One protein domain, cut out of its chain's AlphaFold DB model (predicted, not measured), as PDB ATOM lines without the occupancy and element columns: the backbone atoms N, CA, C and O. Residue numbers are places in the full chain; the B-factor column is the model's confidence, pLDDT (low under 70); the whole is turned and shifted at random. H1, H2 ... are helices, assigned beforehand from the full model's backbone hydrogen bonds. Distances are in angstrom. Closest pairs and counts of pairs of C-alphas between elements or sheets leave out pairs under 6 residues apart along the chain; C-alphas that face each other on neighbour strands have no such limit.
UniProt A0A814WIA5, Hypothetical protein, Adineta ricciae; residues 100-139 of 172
ATOM      1  N   ALA A 100     144.709 175.906 174.637       68.50
ATOM      2  CA  ALA A 100     144.807 174.987 173.503       68.50
ATOM      3  C   ALA A 100     146.206 174.368 173.427       68.50
ATOM      4  O   ALA A 100     146.322 173.156 173.339       68.50
ATOM      5  N   LYS A 101     147.272 175.162 173.601       69.62
ATOM      6  CA  LYS A 101     148.644 174.627 173.654       69.62
ATOM      7  C   LYS A 101     148.832 173.635 174.811       69.62
ATOM      8  O   LYS A 101     149.375 172.562 174.605       69.62
ATOM      9  N   ARG A 102     148.329 173.942 176.014       73.50
ATOM     10  CA  ARG A 102     148.339 173.025 177.173       73.50
ATOM     11  C   ARG A 102     147.511 171.760 176.934       73.50
ATOM     12  O   ARG A 102     147.906 170.703 177.405       73.50
ATOM     13  N   TYR A 103     146.381 171.868 176.239       76.69
ATOM     14  CA  TYR A 103     145.559 170.723 175.849       76.69
ATOM     15  C   TYR A 103     146.286 169.838 174.830       76.69
ATOM     16  O   TYR A 103     146.384 168.638 175.043       76.69
ATOM     17  N   LEU A 104     146.875 170.434 173.790       76.50
ATOM     18  CA  LEU A 104     147.670 169.724 172.788       76.50
ATOM     19  C   LEU A 104     148.886 169.038 173.420       76.50
ATOM     20  O   LEU A 104     149.092 167.860 173.169       76.50
ATOM     21  N   ILE A 105     149.620 169.725 174.304       76.12
ATOM     22  CA  ILE A 105     150.747 169.143 175.055       76.12
ATOM     23  C   ILE A 105     150.277 167.973 175.923       76.12
ATOM     24  O   ILE A 105     150.904 166.921 175.922       76.12
ATOM     25  N   ARG A 106     149.163 168.128 176.653       73.31
ATOM     26  CA  ARG A 106     148.606 167.057 177.490       73.31
ATOM     27  C   ARG A 106     148.189 165.849 176.652       73.31
ATOM     28  O   ARG A 106     148.517 164.726 177.007       73.31
ATOM     29  N   ASN A 107     147.498 166.070 175.539       74.62
ATOM     30  CA  ASN A 107     147.079 164.989 174.655       74.62
ATOM     31  C   ASN A 107     148.279 164.315 173.980       74.62
ATOM     32  O   ASN A 107     148.310 163.095 173.918       74.62
ATOM     33  N   GLN A 108     149.291 165.071 173.544       70.31
ATOM     34  CA  GLN A 108     150.547 164.513 173.029       70.31
ATOM     35  C   GLN A 108     151.281 163.679 174.086       70.31
ATOM     36  O   GLN A 108     151.789 162.612 173.759       70.31
ATOM     37  N   ALA A 109     151.277 164.112 175.351       63.81
ATOM     38  CA  ALA A 109     151.851 163.347 176.457       63.81
ATOM     39  C   ALA A 109     151.120 162.023 176.714       63.81
ATOM     40  O   ALA A 109     151.758 161.021 177.018       63.81
ATOM     41  N   HIS A 110     149.796 161.989 176.537       66.31
ATOM     42  CA  HIS A 110     149.028 160.743 176.613       66.31
ATOM     43  C   HIS A 110     149.241 159.826 175.401       66.31
ATOM     44  O   HIS A 110     149.159 158.612 175.546       66.31
ATOM     45  N   GLN A 111     149.522 160.388 174.223       62.88
ATOM     46  CA  GLN A 111     149.805 159.624 173.001       62.88
ATOM     47  C   GLN A 111     151.238 159.061 172.965       62.88
ATOM     48  O   GLN A 111     151.486 158.091 172.261       62.88
ATOM     49  N   ASN A 112     152.175 159.632 173.731       58.62
ATOM     50  CA  ASN A 112     153.554 159.144 173.861       58.62
ATOM     51  C   ASN A 112     154.009 159.147 175.335       58.62
ATOM     52  O   ASN A 112     154.761 160.034 175.750       58.62
ATOM     53  N   PRO A 113     153.588 158.154 176.141       60.72
ATOM     54  CA  PRO A 113     153.920 158.089 177.566       60.72
ATOM     55  C   PRO A 113     155.420 157.886 177.847       60.72
ATOM     56  O   PRO A 113     155.887 158.243 178.925       60.72
ATOM     57  N   ILE A 114     156.193 157.368 176.883       61.75
ATOM     58  CA  ILE A 114     157.644 157.146 177.032       61.75
ATOM     59  C   ILE A 114     158.423 158.468 177.134       61.75
ATOM     60  O   ILE A 114     159.360 158.565 177.920       61.75
ATOM     61  N   LEU A 115     157.990 159.529 176.441       58.53
ATOM     62  CA  LEU A 115     158.711 160.811 176.405       58.53
ATOM     63  C   LEU A 115     158.676 161.580 177.746       58.53
ATOM     64  O   LEU A 115     159.456 162.508 177.952       58.53
ATOM     65  N   PHE A 116     157.776 161.207 178.663       57.88
ATOM     66  CA  PHE A 116     157.556 161.905 179.938       57.88
ATOM     67  C   PHE A 116     157.975 161.099 181.177       57.88
ATOM     68  O   PHE A 116     157.841 161.597 182.296       57.88
ATOM     69  N   ASN A 117     158.527 159.897 181.002       67.00
ATOM     70  CA  ASN A 117     159.207 159.178 182.077       67.00
ATOM     71  C   ASN A 117     160.645 159.697 182.190       67.00
ATOM     72  O   ASN A 117     161.480 159.361 181.357       67.00
ATOM     73  N   GLU A 118     160.949 160.491 183.225       65.00
ATOM     74  CA  GLU A 118     162.291 161.061 183.460       65.00
ATOM     75  C   GLU A 118     163.461 160.064 183.295       65.00
ATOM     76  O   GLU A 118     164.396 160.408 182.574       65.00
ATOM     77  N   PRO A 119     163.436 158.829 183.842       69.81
ATOM     78  CA  PRO A 119     164.555 157.898 183.655       69.81
ATOM     79  C   PRO A 119     164.717 157.403 182.208       69.81
ATOM     80  O   PRO A 119     165.835 157.141 181.777       69.81
ATOM     81  N   GLU A 120     163.634 157.296 181.435       70.06
ATOM     82  CA  GLU A 120     163.693 156.840 180.038       70.06
ATOM     83  C   GLU A 120     164.064 157.998 179.100       70.06
ATOM     84  O   GLU A 120     164.937 157.860 178.252       70.06
ATOM     85  N   LYS A 121     163.539 159.199 179.364       67.12
ATOM     86  CA  LYS A 121     163.963 160.452 178.728       67.12
ATOM     87  C   LYS A 121     165.471 160.689 178.876       67.12
ATOM     88  O   LYS A 121     166.110 161.082 177.905       67.12
ATOM     89  N   LEU A 122     166.033 160.443 180.064       74.69
ATOM     90  CA  LEU A 122     167.479 160.500 180.308       74.69
ATOM     91  C   LEU A 122     168.229 159.452 179.475       74.69
ATOM     92  O   LEU A 122     169.257 159.774 178.890       74.69
ATOM     93  N   ARG A 123     167.683 158.236 179.351       79.62
ATOM     94  CA  ARG A 123     168.263 157.159 178.539       79.62
ATOM     95  C   ARG A 123     168.239 157.472 177.037       79.62
ATOM     96  O   ARG A 123     169.236 157.253 176.364       79.62
ATOM     97  N   ILE A 124     167.134 158.008 176.511       80.06
ATOM     98  CA  ILE A 124     167.016 158.434 175.106       80.06
ATOM     99  C   ILE A 124     167.945 159.616 174.821       80.06
ATOM    100  O   ILE A 124     168.581 159.645 173.770       80.06
ATOM    101  N   ALA A 125     168.021 160.592 175.730       77.81
ATOM    102  CA  ALA A 125     168.928 161.726 175.581       77.81
ATOM    103  C   ALA A 125     170.392 161.264 175.538       77.81
ATOM    104  O   ALA A 125     171.118 161.663 174.634       77.81
ATOM    105  N   ASP A 126     170.788 160.361 176.438       85.50
ATOM    106  CA  ASP A 126     172.128 159.766 176.472       85.50
ATOM    107  C   ASP A 126     172.418 158.926 175.210       85.50
ATOM    108  O   ASP A 126     173.474 159.051 174.594       85.50
ATOM    109  N   GLU A 127     171.445 158.146 174.729       85.69
ATOM    110  CA  GLU A 127     171.566 157.368 173.487       85.69
ATOM    111  C   GLU A 127     171.735 158.267 172.245       85.69
ATOM    112  O   GLU A 127     172.492 157.945 171.324       85.69
ATOM    113  N   LEU A 128     171.046 159.411 172.204       82.81
ATOM    114  CA  LEU A 128     171.189 160.405 171.138       82.81
ATOM    115  C   LEU A 128     172.537 161.130 171.204       82.81
ATOM    116  O   LEU A 128     173.166 161.328 170.164       82.81
ATOM    117  N   GLU A 129     172.992 161.484 172.404       83.62
ATOM    118  CA  GLU A 129     174.300 162.099 172.639       83.62
ATOM    119  C   GLU A 129     175.427 161.159 172.181       83.62
ATOM    120  O   GLU A 129     176.313 161.560 171.427       83.62
ATOM    121  N   GLN A 130     175.347 159.871 172.532       82.25
ATOM    122  CA  GLN A 130     176.304 158.850 172.101       82.25
ATOM    123  C   GLN A 130     176.282 158.646 170.581       82.25
ATOM    124  O   GLN A 130     177.338 158.583 169.949       82.25
ATOM    125  N   ARG A 131     175.099 158.610 169.950       80.75
ATOM    126  CA  ARG A 131     174.986 158.562 168.478       80.75
ATOM    127  C   ARG A 131     175.621 159.782 167.810       80.75
ATOM    128  O   ARG A 131     176.312 159.624 166.804       80.75
ATOM    129  N   ALA A 132     175.421 160.977 168.359       79.75
ATOM    130  CA  ALA A 132     176.038 162.198 167.849       79.75
ATOM    131  C   ALA A 132     177.570 162.151 167.979       79.75
ATOM    132  O   ALA A 132     178.282 162.487 167.033       79.75
ATOM    133  N   GLN A 133     178.087 161.652 169.103       76.62
ATOM    134  CA  GLN A 133     179.524 161.457 169.318       76.62
ATOM    135  C   GLN A 133     180.130 160.433 168.340       76.62
ATOM    136  O   GLN A 133     181.207 160.671 167.794       76.62
ATOM    137  N   VAL A 134     179.428 159.333 168.042       74.19
ATOM    138  CA  VAL A 134     179.858 158.335 167.043       74.19
ATOM    139  C   VAL A 134     179.892 158.929 165.632       74.19
ATOM    140  O   VAL A 134     180.865 158.724 164.908       74.19
ATOM    141  N   LEU A 135     178.890 159.727 165.248       67.75
ATOM    142  CA  LEU A 135     178.898 160.447 163.966       67.75
ATOM    143  C   LEU A 135     180.079 161.424 163.861       67.75
ATOM    144  O   LEU A 135     180.712 161.520 162.808       67.75
ATOM    145  N   HIS A 136     180.430 162.102 164.957       64.31
ATOM    146  CA  HIS A 136     181.635 162.932 165.027       64.31
ATOM    147  C   HIS A 136     182.937 162.117 164.913       64.31
ATOM    148  O   HIS A 136     183.915 162.609 164.349       64.31
ATOM    149  N   HIS A 137     182.962 160.872 165.395       60.31
ATOM    150  CA  HIS A 137     184.125 159.984 165.310       60.31
ATOM    151  C   HIS A 137     184.321 159.379 163.905       60.31
ATOM    152  O   HIS A 137     185.457 159.222 163.454       60.31
ATOM    153  N   CYS A 138     183.239 159.106 163.168       53.84
ATOM    154  CA  CYS A 138     183.307 158.611 161.787       53.84
ATOM    155  C   CYS A 138     183.844 159.649 160.784       53.84
ATOM    156  O   CYS A 138     184.399 159.263 159.759       53.84
ATOM    157  N   ASN A 139     183.744 160.947 161.085       56.78
ATOM    158  CA  ASN A 139     184.278 162.017 160.231       56.78
ATOM    159  C   ASN A 139     185.787 162.284 160.409       56.78
ATOM    160  O   ASN A 139     186.338 163.101 159.679       56.78
TER     161      ASN A 139
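What this domain is: This is residues 100 to 139 of the 172 residues of the protein "Hypothetical protein" of Adineta ricciae (UniProt A0A814WIA5). Go along the printed part from Ala 100 and you trace an open V of two helices, H1 as the shorter arm and H3 as the longer one, with the one-turn helix H2 at the corner. The two arms stay apart, and H3 makes most of the length. The printed part has 40 residues with three named helices in the order H1, H2, H3 and no named strand; its class is all helix. It is extended, with a radius of gyration of the C-alphas of 14.5 A and spans of 43 by 20 by 12 A.

How they stand to each other: Start with H1, residues 100 to 111; it is close to but not clearly touching H2, residues 113 to 116, and their closest C-alphas are those of Ala 109 and Phe 116, 6.8 A apart. Next look at H3, residues 118 to 138, which only just touches H2, with 3 pairs of C-alphas within 8 A, and only at the corner by their link. H3 touches H2 with residues 120 to 121 alone; the closest C-alphas of the two are those of Leu 115 and Lys 121, 5.8 A apart. H1 and H3 are apart. In H1 and H3 every O i to N i+4 pair is within hydrogen-bond range. H2 is too short for such a pair, and its one O i to N i+3 pair is not within range.

Where its parts are: Find C-alpha 100 at (144.807, 174.987, 173.503); from there H1 runs 16.2 A to C-alpha 111. H2 runs from Pro 113 to Phe 116, 5.8 A. H3 begins at C-alpha 118, at (162.291, 161.061, 183.460), and runs 30.3 A to C-alpha 138, at (183.307, 158.611, 161.787).

The domain as a whole: The C-alphas of Ala 100 and Asn 139 are the two farthest apart, at 43.6 A. The printed part has no cut, and both links are tight, with one residue each. Look for low confidence, pLDDT under 70, at residues 100 to 101, 109 to 119, 121 and 135 to 139; the mean of the printed part is 70.9.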